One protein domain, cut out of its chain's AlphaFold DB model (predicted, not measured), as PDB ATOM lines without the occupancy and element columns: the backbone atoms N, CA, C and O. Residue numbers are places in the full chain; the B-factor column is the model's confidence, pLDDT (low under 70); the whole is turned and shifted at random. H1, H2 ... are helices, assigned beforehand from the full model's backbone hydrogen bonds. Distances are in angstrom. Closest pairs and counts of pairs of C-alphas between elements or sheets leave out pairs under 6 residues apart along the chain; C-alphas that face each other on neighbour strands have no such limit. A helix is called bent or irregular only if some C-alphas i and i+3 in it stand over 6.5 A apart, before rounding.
ATOM      1  N   SER A 169     149.548  49.972 174.278       64.25
ATOM      2  CA  SER A 169     149.765  48.757 173.486       64.25
ATOM      3  C   SER A 169     148.966  48.760 172.176       64.25
ATOM      4  O   SER A 169     149.460  48.249 171.178       64.25
ATOM      5  N   MET A 170     147.781  49.387 172.130       63.31
ATOM      6  CA  MET A 170     147.027  49.588 170.881       63.31
ATOM      7  C   MET A 170     147.806  50.484 169.917       63.31
ATOM      8  O   MET A 170     148.024  50.099 168.776       63.31
ATOM      9  N   SER A 171     148.319  51.630 170.382       62.62
ATOM     10  CA  SER A 171     149.090  52.544 169.528       62.62
ATOM     11  C   SER A 171     150.368  51.919 168.965       62.62
ATOM     12  O   SER A 171     150.776  52.277 167.869       62.62
ATOM     13  N   LYS A 172     151.003  50.984 169.682       64.81
ATOM     14  CA  LYS A 172     152.178  50.255 169.171       64.81
ATOM     15  C   LYS A 172     151.803  49.224 168.108       64.81
ATOM     16  O   LYS A 172     152.540  49.077 167.148       64.81
ATOM     17  N   ARG A 173     150.652  48.559 168.250       60.59
ATOM     18  CA  ARG A 173     150.141  47.585 167.267       60.59
ATOM     19  C   ARG A 173     149.548  48.231 166.014       60.59
ATOM     20  O   ARG A 173     149.448  47.574 164.991       60.59
ATOM     21  N   CYS A 174     149.142  49.496 166.100       58.12
ATOM     22  CA  CYS A 174     148.592  50.250 164.971       58.12
ATOM     23  C   CYS A 174     149.630  51.127 164.255       58.12
ATOM     24  O   CYS A 174     149.311  51.707 163.221       58.12
ATOM     25  N   LYS A 175     150.854  51.250 164.784       57.12
ATOM     26  CA  LYS A 175     151.962  51.860 164.048       57.12
ATOM     27  C   LYS A 175     152.477  50.834 163.051       57.12
ATOM     28  O   LYS A 175     153.288  49.986 163.402       57.12
ATOM     29  N   VAL A 176     151.977  50.914 161.825       57.81
ATOM     30  CA  VAL A 176     152.614  50.270 160.677       57.81
ATOM     31  C   VAL A 176     153.964  50.963 160.510       57.81
ATOM     32  O   VAL A 176     154.037  52.084 160.013       57.81
ATOM     33  N   GLN A 177     155.013  50.367 161.067       59.34
ATOM     34  CA  GLN A 177     156.374  50.829 160.856       59.34
ATOM     35  C   GLN A 177     156.798  50.230 159.519       59.34
ATOM     36  O   GLN A 177     156.984  49.021 159.419       59.34
ATOM     37  N   GLU A 178     156.813  51.056 158.474       67.12
ATOM     38  CA  GLU A 178     157.294  50.623 157.163       67.12
ATOM     39  C   GLU A 178     158.746  50.151 157.305       67.12
ATOM     40  O   GLU A 178     159.550  50.797 157.982       67.12
ATOM     41  N   LEU A 179     159.067  49.006 156.701       69.19
ATOM     42  CA  LEU A 179     160.447  48.552 156.557       69.19
ATOM     43  C   LEU A 179     161.151  49.530 155.613       69.19
ATOM     44  O   LEU A 179     160.846  49.579 154.423       69.19
ATOM     45  N   CYS A 180     162.033  50.349 156.178       77.81
ATOM     46  CA  CYS A 180     162.855  51.283 155.423       77.81
ATOM     47  C   CYS A 180     164.240  50.691 155.158       77.81
ATOM     48  O   CYS A 180     164.786  49.981 156.002       77.81
ATOM     49  N   ASP A 181     164.804  51.042 154.008       79.69
ATOM     50  CA  ASP A 181     166.181  50.733 153.638       79.69
ATOM     51  C   ASP A 181     167.166  51.780 154.203       79.69
ATOM     52  O   ASP A 181     166.772  52.803 154.787       79.69
ATOM     53  N   VAL A 182     168.462  51.523 154.026       86.06
ATOM     54  CA  VAL A 182     169.572  52.374 154.465       86.06
ATOM     55  C   VAL A 182     169.415  53.804 153.938       86.06
ATOM     56  O   VAL A 182     168.950  54.049 152.825       86.06
ATOM     57  N   LYS A 183     169.838  54.780 154.748       86.44
ATOM     58  CA  LYS A 183     169.870  56.195 154.356       86.44
ATOM     59  C   LYS A 183     170.721  56.393 153.107       86.44
ATOM     60  O   LYS A 183     171.865  55.944 153.056       86.44
ATOM     61  N   ILE A 184     170.177  57.135 152.150       87.94
ATOM     62  CA  ILE A 184     170.919  57.591 150.972       87.94
ATOM     63  C   ILE A 184     171.529  58.975 151.227       87.94
ATOM     64  O   ILE A 184     171.274  59.596 152.260       87.94
ATOM     65  N   ASP A 185     172.323  59.465 150.279       93.81
ATOM     66  CA  ASP A 185     172.898  60.812 150.323       93.81
ATOM     67  C   ASP A 185     171.835  61.900 150.577       93.81
ATOM     68  O   ASP A 185     170.741  61.861 150.013       93.81
ATOM     69  N   GLU A 186     172.155  62.880 151.425       89.75
ATOM     70  CA  GLU A 186     171.200  63.906 151.868       89.75
ATOM     71  C   GLU A 186     170.732  64.816 150.727       89.75
ATOM     72  O   GLU A 186     169.562  65.201 150.681       89.75
ATOM     73  N   VAL A 187     171.619  65.148 149.785       89.31
ATOM     74  CA  VAL A 187     171.271  65.992 148.634       89.31
ATOM     75  C   VAL A 187     170.354  65.218 147.697       89.31
ATOM     76  O   VAL A 187     169.336  65.746 147.245       89.31
ATOM     77  N   LEU A 188     170.671  63.948 147.444       89.00
ATOM     78  CA  LEU A 188     169.819  63.069 146.648       89.00
ATOM     79  C   LEU A 188     168.445  62.860 147.301       89.00
ATOM     80  O   LEU A 188     167.431  63.009 146.624       89.00
ATOM     81  N   ALA A 189     168.395  62.586 148.606       88.81
ATOM     82  CA  ALA A 189     167.146  62.413 149.343       88.81
ATOM     83  C   ALA A 189     166.269  63.666 149.300       88.81
ATOM     84  O   ALA A 189     165.062  63.562 149.093       88.81
ATOM     85  N   ASN A 190     166.861  64.854 149.439       87.69
ATOM     86  CA  ASN A 190     166.123  66.110 149.325       87.69
ATOM     87  C   ASN A 190     165.546  66.301 147.921       87.69
ATOM     88  O   ASN A 190     164.363  66.600 147.801       87.69
ATOM     89  N   ASN A 191     166.329  66.038 146.872       86.50
ATOM     90  CA  ASN A 191     165.838  66.110 145.494       86.50
ATOM     91  C   ASN A 191     164.709  65.106 145.230       86.50
ATOM     92  O   ASN A 191     163.723  65.449 144.583       86.50
ATOM     93  N   VAL A 192     164.820  63.881 145.751       85.00
ATOM     94  CA  VAL A 192     163.757  62.870 145.665       85.00
ATOM     95  C   VAL A 192     162.516  63.346 146.422       85.00
ATOM     96  O   VAL A 192     161.421  63.348 145.874       85.00
ATOM     97  N   ASN A 193     162.659  63.830 147.652       86.31
ATOM     98  CA  ASN A 193     161.532  64.349 148.424       86.31
ATOM     99  C   ASN A 193     160.855  65.542 147.730       86.31
ATOM    100  O   ASN A 193     159.628  65.616 147.719       86.31
ATOM    101  N   GLU A 194     161.623  66.456 147.137       84.81
ATOM    102  CA  GLU A 194     161.094  67.579 146.357       84.81
ATOM    103  C   GLU A 194     160.389  67.108 145.087       84.81
ATOM    104  O   GLU A 194     159.281  67.559 144.814       84.81
ATOM    105  N   LEU A 195     160.968  66.163 144.346       83.31
ATOM    106  CA  LEU A 195     160.357  65.601 143.140       83.31
ATOM    107  C   LEU A 195     158.994  64.969 143.445       83.31
ATOM    108  O   LEU A 195     158.021  65.203 142.730       83.31
ATOM    109  N   PHE A 196     158.909  64.210 144.536       76.06
ATOM    110  CA  PHE A 196     157.674  63.531 144.923       76.06
ATOM    111  C   PHE A 196     156.654  64.490 145.550       76.06
ATOM    112  O   PHE A 196     155.456  64.323 145.332       76.06
ATOM    113  N   ARG A 197     157.093  65.547 146.249       77.94
ATOM    114  CA  ARG A 197     156.202  66.612 146.753       77.94
ATOM    115  C   ARG A 197     155.672  67.527 145.650       77.94
ATOM    116  O   ARG A 197     154.542  67.993 145.753       77.94
ATOM    117  N   ASN A 198     156.466  67.775 144.611       78.19
ATOM    118  CA  ASN A 198     156.114  68.670 143.505       78.19
ATOM    119  C   ASN A 198     155.298  67.974 142.401       78.19
ATOM    120  O   ASN A 198     154.935  68.611 141.411       78.19
ATOM    121  N   GLY A 199     154.956  66.696 142.598       64.94
ATOM    122  CA  GLY A 199     154.017  65.954 141.763       64.94
ATOM    123  C   GLY A 199     154.712  65.103 140.709       64.94
ATOM    124  O   GLY A 199     154.857  65.513 139.558       64.94
ATOM    125  N   MET A 200     155.080  63.882 141.099       69.75
ATOM    126  CA  MET A 200     155.421  62.810 140.164       69.75
ATOM    127  C   MET A 200     154.144  62.062 139.747       69.75
ATOM    128  O   MET A 200     153.203  61.951 140.533       69.75
ATOM    129  N   ASN A 201     154.092  61.541 138.517       66.00
ATOM    130  CA  ASN A 201     152.930  60.773 138.065       66.00
ATOM    131  C   ASN A 201     152.787  59.470 138.859       66.00
ATOM    132  O   ASN A 201     153.745  58.720 139.031       66.00
ATOM    133  N   GLU A 202     151.559  59.175 139.277       63.12
ATOM    134  CA  GLU A 202     151.244  58.022 140.122       63.12
ATOM    135  C   GLU A 202     151.484  56.667 139.428       63.12
ATOM    136  O   GLU A 202     151.784  55.684 140.091       63.12
ATOM    137  N   GLU A 203     151.432  56.611 138.092       65.00
ATOM    138  CA  GLU A 203     151.830  55.420 137.320       65.00
ATOM    139  C   GLU A 203     153.322  55.121 137.511       65.00
ATOM    140  O   GLU A 203     153.672  54.025 137.941       65.00
ATOM    141  N   GLN A 204     154.182  56.131 137.335       66.62
ATOM    142  CA  GLN A 204     155.628  56.010 137.559       66.62
ATOM    143  C   GLN A 204     155.941  55.716 139.029       66.62
ATOM    144  O   GLN A 204     156.829  54.925 139.327       66.62
ATOM    145  N   TYR A 205     155.184  56.324 139.947       69.75
ATOM    146  CA  TYR A 205     155.260  56.045 141.378       69.75
ATOM    147  C   TYR A 205     154.936  54.580 141.676       69.75
ATOM    148  O   TYR A 205     155.686  53.913 142.385       69.75
ATOM    149  N   SER A 206     153.833  54.073 141.121       66.69
ATOM    150  CA  SER A 206     153.394  52.696 141.320       66.69
ATOM    151  C   SER A 206     154.400  51.709 140.743       66.69
ATOM    152  O   SER A 206     154.693  50.715 141.385       66.69
ATOM    153  N   ASP A 207     155.000  52.004 139.593       68.94
ATOM    154  CA  ASP A 207     156.005  51.132 138.986       68.94
ATOM    155  C   ASP A 207     157.298  51.102 139.814       68.94
ATOM    156  O   ASP A 207     157.842  50.033 140.053       68.94
ATOM    157  N   LEU A 208     157.724  52.244 140.365       67.31
ATOM    158  CA  LEU A 208     158.874  52.329 141.279       67.31
ATOM    159  C   LEU A 208     158.640  51.645 142.635       67.31
ATOM    160  O   LEU A 208     159.608  51.298 143.308       67.31
ATOM    161  N   THR A 209     157.380  51.494 143.054       66.44
ATOM    162  CA  THR A 209     156.993  50.985 144.383       66.44
ATOM    163  C   THR A 209     156.373  49.584 144.372       66.44
ATOM    164  O   THR A 209     156.126  49.029 145.444       66.44
ATOM    165  N   LYS A 210     156.114  49.011 143.188       65.62
ATOM    166  CA  LYS A 210     155.652  47.624 142.995       65.62
ATOM    167  C   LYS A 210     156.766  46.607 143.205       65.62
ATOM    168  O   LYS A 210     156.483  45.499 143.645       65.62
ATOM    169  N   ASP A 211     158.003  46.981 142.901       65.75
ATOM    170  CA  ASP A 211     159.151  46.106 143.090       65.75
ATOM    171  C   ASP A 211     159.377  45.884 144.593       65.75
ATOM    172  O   ASP A 211     159.785  46.800 145.310       65.75
ATOM    173  N   GLU A 212     159.149  44.659 145.081       60.28
ATOM    174  CA  GLU A 212     159.391  44.280 146.488       60.28
ATOM    175  C   GLU A 212     160.840  44.532 146.935       60.28
ATOM    176  O   GLU A 212     161.110  44.695 148.123       60.28
ATOM    177  N   ASN A 213     161.766  44.631 145.978       61.47
ATOM    178  CA  ASN A 213     163.175  44.932 146.215       61.47
ATOM    179  C   ASN A 213     163.464  46.426 146.441       61.47
ATOM    180  O   ASN A 213     164.582  46.774 146.811       61.47
ATOM    181  N   ASN A 214     162.494  47.315 146.217       66.50
ATOM    182  CA  ASN A 214     162.687  48.763 146.275       66.50
ATOM    183  C   ASN A 214     162.165  49.325 147.603       66.50
ATOM    184  O   ASN A 214     161.241  50.143 147.665       66.50
ATOM    185  N   ALA A 215     162.752  48.845 148.701       73.38
ATOM    186  CA  ALA A 215     162.450  49.365 150.023       73.38
ATOM    187  C   ALA A 215     162.806  50.859 150.088       73.38
ATOM    188  O   ALA A 215     163.882  51.305 149.690       73.38
ATOM    189  N   ARG A 216     161.870  51.665 150.588       82.75
ATOM    190  CA  ARG A 216     162.040  53.114 150.698       82.75
ATOM    191  C   ARG A 216     163.210  53.435 151.651       82.75
ATOM    192  O   ARG A 216     163.149  53.013 152.805       82.75
ATOM    193  N   PRO A 217     164.191  54.266 151.259       85.94
ATOM    194  CA  PRO A 217     165.222  54.758 152.176       85.94
ATOM    195  C   PRO A 217     164.646  55.564 153.349       85.94
ATOM    196  O   PRO A 217     163.701  56.342 153.174       85.94
ATOM    197  N   GLU A 218     165.245  55.445 154.539       84.38
ATOM    198  CA  GLU A 218     164.755  56.093 155.773       84.38
ATOM    199  C   GLU A 218     164.586  57.623 155.636       84.38
ATOM    200  O   GLU A 218     163.630  58.191 156.163       84.38
ATOM    201  N   ASN A 219     165.470  58.301 154.892       86.94
ATOM    202  CA  ASN A 219     165.443  59.758 154.692       86.94
ATOM    203  C   ASN A 219     164.587  60.242 153.501       86.94
ATOM    204  O   ASN A 219     164.538  61.443 153.226       86.94
ATOM    205  N   CYS A 220     163.866  59.343 152.828       84.00
ATOM    206  CA  CYS A 220     162.993  59.665 151.696       84.00
ATOM    207  C   CYS A 220     161.507  59.571 152.080       84.00
ATOM    208  O   CYS A 220     160.794  58.674 151.636       84.00
ATOM    209  N   GLU A 221     161.020  60.478 152.931       80.69
ATOM    210  CA  GLU A 221     159.613  60.503 153.373       80.69
ATOM    211  C   GLU A 221     158.610  60.724 152.234       80.69
ATOM    212  O   GLU A 221     157.495  60.214 152.300       80.69
ATOM    213  N   GLY A 222     159.001  61.435 151.171       75.69
ATOM    214  CA  GLY A 222     158.146  61.668 150.002       75.69
ATOM    215  C   GLY A 222     157.806  60.395 149.220       75.69
ATOM    216  O   GLY A 222     156.853  60.393 148.448       75.69
ATOM    217  N   LEU A 223     158.550  59.307 149.443       73.31
ATOM    218  CA  LEU A 223     158.300  57.999 148.837       73.31
ATOM    219  C   LEU A 223     157.278  57.159 149.614       73.31
ATOM    220  O   LEU A 223     157.024  56.028 149.212       73.31
ATOM    221  N   SER A 224     156.710  57.646 150.724       73.00
ATOM    222  CA  SER A 224     155.766  56.854 151.522       73.00
ATOM    223  C   SER A 224     154.519  56.503 150.712       73.00
ATOM    224  O   SER A 224     153.802  57.403 150.265       73.00
ATOM    225  N   ILE A 225     154.235  55.211 150.557       65.56
ATOM    226  CA  ILE A 225     153.030  54.759 149.866       65.56
ATOM    227  C   ILE A 225     151.883  54.962 150.841       65.56
ATOM    228  O   ILE A 225     151.773  54.249 151.838       65.56
ATOM    229  N   VAL A 226     151.008  55.927 150.560       61.69
ATOM    230  CA  VAL A 226     149.772  56.101 151.326       61.69
ATOM    231  C   VAL A 226     148.840  54.942 150.980       61.69
ATOM    232  O   VAL A 226     147.933  55.053 150.161       61.69
ATOM    233  N   ARG A 227     149.081  53.780 151.591       60.41
ATOM    234  CA  ARG A 227     148.150  52.660 151.526       60.41
ATOM    235  C   ARG A 227     147.004  52.977 152.469       60.41
ATOM    236  O   ARG A 227     147.182  53.069 153.685       60.41
ATOM    237  N   ILE A 228     145.811  53.138 151.906       66.88
ATOM    238  CA  ILE A 228     144.591  53.091 152.705       66.88
ATOM    239  C   ILE A 228     144.609  51.743 153.428       66.88
ATOM    240  O   ILE A 228     144.912  50.715 152.825       66.88
ATOM    241  N   ASN A 229     144.330  51.741 154.731       76.25
ATOM    242  CA  ASN A 229     144.229  50.496 155.480       76.25
ATOM    243  C   ASN A 229     143.194  49.597 154.786       76.25
ATOM    244  O   ASN A 229     142.007  49.921 154.796       76.25
ATOM    245  N   GLN A 230     143.645  48.487 154.195       73.44
ATOM    246  CA  GLN A 230     142.805  47.635 153.353       73.44
ATOM    247  C   GLN A 230     141.580  47.107 154.107       73.44
ATOM    248  O   GLN A 230     140.503  46.986 153.532       73.44
ATOM    249  N   LEU A 231     141.704  46.872 155.418       75.38
ATOM    250  CA  LEU A 231     140.577  46.467 156.258       75.38
ATOM    251  C   LEU A 231     139.523  47.571 156.346       75.38
ATOM    252  O   LEU A 231     138.334  47.295 156.249       75.38
ATOM    253  N   MET A 232     139.952  48.826 156.488       79.38
ATOM    254  CA  MET A 232     139.033  49.965 156.485       79.38
ATOM    255  C   MET A 232     138.440  50.192 155.099       79.38
ATOM    256  O   MET A 232     137.251  50.469 154.998       79.38
ATOM    257  N   TRP A 233     139.239  50.030 154.043       83.12
ATOM    258  CA  TRP A 233     138.767  50.132 152.666       83.12
ATOM    259  C   TRP A 233     137.651  49.124 152.376       83.12
ATOM    260  O   TRP A 233     136.602  49.511 151.871       83.12
ATOM    261  N   ASN A 234     137.824  47.869 152.798       80.00
ATOM    262  CA  ASN A 234     136.839  46.802 152.608       80.00
ATOM    263  C   ASN A 234     135.548  47.006 153.426       80.00
ATOM    264  O   ASN A 234     134.501  46.498 153.041       80.00
ATOM    265  N   VAL A 235     135.603  47.750 154.537       86.06
ATOM    266  CA  VAL A 235     134.424  48.071 155.369       86.06
ATOM    267  C   VAL A 235     133.608  49.238 154.792       86.06
ATOM    268  O   VAL A 235     132.424  49.385 155.103       86.06
ATOM    269  N   ILE A 236     134.208  50.083 153.950       85.12
ATOM    270  CA  ILE A 236     133.510  51.192 153.288       85.12
ATOM    271  C   ILE A 236     132.532  50.636 152.244       85.12
ATOM    272  O   ILE A 236     132.833  49.679 151.537       85.12
ATOM    273  N   SER A 237     131.354  51.260 152.115       87.44
ATOM    274  CA  SER A 237     130.346  50.813 151.151       87.44
ATOM    275  C   SER A 237     130.873  50.878 149.704       87.44
ATOM    276  O   SER A 237     131.571  51.835 149.352       87.44
ATOM    277  N   PRO A 238     130.489  49.938 148.817       84.31
ATOM    278  CA  PRO A 238     130.943  49.938 147.421       84.31
ATOM    279  C   PRO A 238     130.633  51.249 146.681       84.31
ATOM    280  O   PRO A 238     131.413  51.715 145.850       84.31
ATOM    281  N   GLY A 239     129.513  51.900 147.025       89.44
ATOM    282  CA  GLY A 239     129.154  53.215 146.493       89.44
ATOM    283  C   GLY A 239     130.141  54.317 146.894       89.44
ATOM    284  O   GLY A 239     130.507  55.140 146.057       89.44
ATOM    285  N   ALA A 240     130.615  54.308 148.143       85.88
ATOM    286  CA  ALA A 240     131.628  55.246 148.615       85.88
ATOM    287  C   ALA A 240     133.015  54.939 148.024       85.88
ATOM    288  O   ALA A 240     133.694  55.867 147.599       85.88
ATOM    289  N   GLN A 241     133.387  53.661 147.878       86.94
ATOM    290  CA  GLN A 241     134.614  53.270 147.166       86.94
ATOM    291  C   GLN A 241     134.596  53.733 145.697       86.94
ATOM    292  O   GLN A 241     135.587  54.244 145.181       86.94
ATOM    293  N   SER A 242     133.459  53.583 145.005       84.94
ATOM    294  CA  SER A 242     133.294  54.046 143.619       84.94
ATOM    295  C   SER A 242     133.356  55.571 143.507       84.94
ATOM    296  O   SER A 242     133.964  56.100 142.576       84.94
ATOM    297  N   ALA A 243     132.740  56.289 144.451       88.25
ATOM    298  CA  ALA A 243     132.791  57.748 144.498       88.25
ATOM    299  C   ALA A 243     134.217  58.262 144.739       88.25
ATOM    300  O   ALA A 243     134.651  59.177 144.042       88.25
ATOM    301  N   ASP A 244     134.954  57.636 145.657       87.62
ATOM    302  CA  ASP A 244     136.353  57.962 145.934       87.62
ATOM    303  C   ASP A 244     137.239  57.748 144.695       87.62
ATOM    304  O   ASP A 244     137.915  58.676 144.258       87.62
ATOM    305  N   LYS A 245     137.112  56.602 144.008       84.38
ATOM    306  CA  LYS A 245     137.810  56.353 142.728       84.38
ATOM    307  C   LYS A 245     137.509  57.420 141.667       84.38
ATOM    308  O   LYS A 245     138.402  57.827 140.925       84.38
ATOM    309  N   LYS A 246     136.259  57.888 141.579       89.06
ATOM    310  CA  LYS A 246     135.871  58.966 140.648       89.06
ATOM    311  C   LYS A 246     136.492  60.308 141.034       89.06
ATOM    312  O   LYS A 246     136.901  61.052 140.145       89.06
ATOM    313  N   LEU A 247     136.566  60.614 142.328       89.81
ATOM    314  CA  LEU A 247     137.207  61.829 142.832       89.81
ATOM    315  C   LEU A 247     138.716  61.810 142.577       89.81
ATOM    316  O   LEU A 247     139.228  62.777 142.020       89.81
ATOM    317  N   GLN A 248     139.390  60.692 142.852       83.25
ATOM    318  CA  GLN A 248     140.807  60.503 142.520       83.25
ATOM    319  C   GLN A 248     141.060  60.658 141.011       83.25
ATOM    320  O   GLN A 248     142.009  61.312 140.588       83.25
ATOM    321  N   PHE A 249     140.189  60.106 140.159       84.31
ATOM    322  CA  PHE A 249     140.299  60.275 138.706       84.31
ATOM    323  C   PHE A 249     140.164  61.744 138.269       84.31
ATOM    324  O   PHE A 249     140.926  62.223 137.420       84.31
ATOM    325  N   LEU A 250     139.201  62.470 138.843       87.38
ATOM    326  CA  LEU A 250     139.017  63.898 138.584       87.38
ATOM    327  C   LEU A 250     140.225  64.715 139.046       87.38
ATOM    328  O   LEU A 250     140.710  65.549 138.283       87.38
ATOM    329  N   GLU A 251     140.741  64.445 140.245       81.12
ATOM    330  CA  GLU A 251     141.961  65.062 140.773       81.12
ATOM    331  C   GLU A 251     143.135  64.863 139.811       81.12
ATOM    332  O   GLU A 251     143.726  65.840 139.351       81.12
ATOM    333  N   ARG A 252     143.399  63.615 139.402       78.19
ATOM    334  CA  ARG A 252     144.452  63.291 138.425       78.19
ATOM    335  C   ARG A 252     144.272  64.047 137.111       78.19
ATOM    336  O   ARG A 252     145.246  64.522 136.532       78.19
ATOM    337  N   THR A 253     143.035  64.174 136.633       80.88
ATOM    338  CA  THR A 253     142.734  64.905 135.392       80.88
ATOM    339  C   THR A 253     143.049  66.392 135.532       80.88
ATOM    340  O   THR A 253     143.654  66.978 134.634       80.88
ATOM    341  N   ILE A 254     142.683  67.003 136.659       83.62
ATOM    342  CA  ILE A 254     142.944  68.421 136.934       83.62
ATOM    343  C   ILE A 254     144.447  68.677 137.064       83.62
ATOM    344  O   ILE A 254     144.958  69.596 136.428       83.62
ATOM    345  N   VAL A 255     145.164  67.845 137.825       78.44
ATOM    346  CA  VAL A 255     146.622  67.962 137.999       78.44
ATOM    347  C   VAL A 255     147.342  67.848 136.653       78.44
ATOM    348  O   VAL A 255     148.171  68.700 136.330       78.44
ATOM    349  N   LYS A 256     146.963  66.874 135.811       73.62
ATOM    350  CA  LYS A 256     147.521  66.728 134.454       73.62
ATOM    351  C   LYS A 256     147.281  67.961 133.581       73.62
ATOM    352  O   LYS A 256     148.160  68.323 132.807       73.62
ATOM    353  N   GLN A 257     146.125  68.619 133.693       72.75
ATOM    354  CA  GLN A 257     145.871  69.855 132.944       72.75
ATOM    355  C   GLN A 257     146.658  71.058 133.476       72.75
ATOM    356  O   GLN A 257     147.014  71.930 132.690       72.75
ATOM    357  N   GLN A 258     146.962  71.109 134.774       67.62
ATOM    358  CA  GLN A 258     147.752  72.197 135.360       67.62
ATOM    359  C   GLN A 258     149.250  72.105 135.036       67.62
ATOM    360  O   GLN A 258     149.895  73.140 134.941       67.62
ATOM    361  N   GLN A 259     149.798  70.905 134.816       60.97
ATOM    362  CA  GLN A 259     151.206  70.713 134.425       60.97
ATOM    363  C   GLN A 259     151.496  70.969 132.929       60.97
ATOM    364  O   GLN A 259     152.656  70.938 132.527       60.97
ATOM    365  N   GLN A 260     150.473  71.197 132.095       55.22
ATOM    366  CA  GLN A 260     150.637  71.491 130.658       55.22
ATOM    367  C   GLN A 260     150.710  72.995 130.323       55.22
ATOM    368  O   GLN A 260     150.788  73.345 129.143       55.22
TER     369      GLN A 260
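This is residues 169 to 260 of the 261 residues of an uncharacterized protein of Mytilus galloprovincialis (UniProt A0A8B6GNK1). This is a loose, open frame of five helices in which no helix touches another: the long helix H5 makes one side, short H4 meets it at a steep corner, and H2 and H3 stand away from H5, joined to H4 through the long link of residues 211 to 229. H3 is nearest to the mean of the C-alphas, while H1 sticks out at the beginning of the printed part, with residues 169 to 175 standing free. The printed part has 92 residues with five named helices, in the order H1, H2, H3, H4, H5, and no named strand, and its class is all helix. It is loose, with a radius of gyration of the C-alphas of 16.0 A, and flat, spanning 48 by 44 by 22 A.

H5, residues 238 to 258, is the longest helix, and its residues 242 to 251 stand free. H4, residues 230 to 235, is close to H5 but not clearly touching, with 1 pair of C-alphas within 8 A; the closest are those of Trp 233 and Gln 241, 7.6 A apart. H4 and H5 stand at a steep tilt of 55 degrees and run opposite ways, with their centres 18.6 A apart. H3, residues 202 to 210, is apart from both H4 and H5; its centre lies 9.0 A from the mean of the C-alphas. H2, residues 186 to 197, is apart from H3, H4 and H5; its centre lies 14.7 A from that mean. H1, residues 169 to 173, is apart from the four other helices; its centre is the farthest from the mean, at 23.0 A. In H1, H2, H3, H4 and H5 every O i to N i+4 pair is within hydrogen-bond range, and no helix is bent or irregular.

H5 measures 30.4 A from its first to its last C-alpha, from C-alpha 238 at (130.943, 49.938, 147.421) to C-alpha 258 at (147.752, 72.197, 135.360). H2 measures 16.1 A and H3 11.7 A. H4 measures 8.6 A. H1 measures 6.3 A and begins at C-alpha 169 at (149.765, 48.757, 173.486).

The two C-alphas farthest apart are those of Ser 169 and Gln 260, 48.5 A. The printed part has no cut. The links from H1 to H2, 12 residues, and from H3 to H4, 19 residues, are long; those from H2 to H3 and from H4 to H5 are tight. The mean pLDDT of the printed part is 76.0, and 34 residues are under 70: residues 169 to 179, 199 to 214, 225 to 228 and 258 to 260.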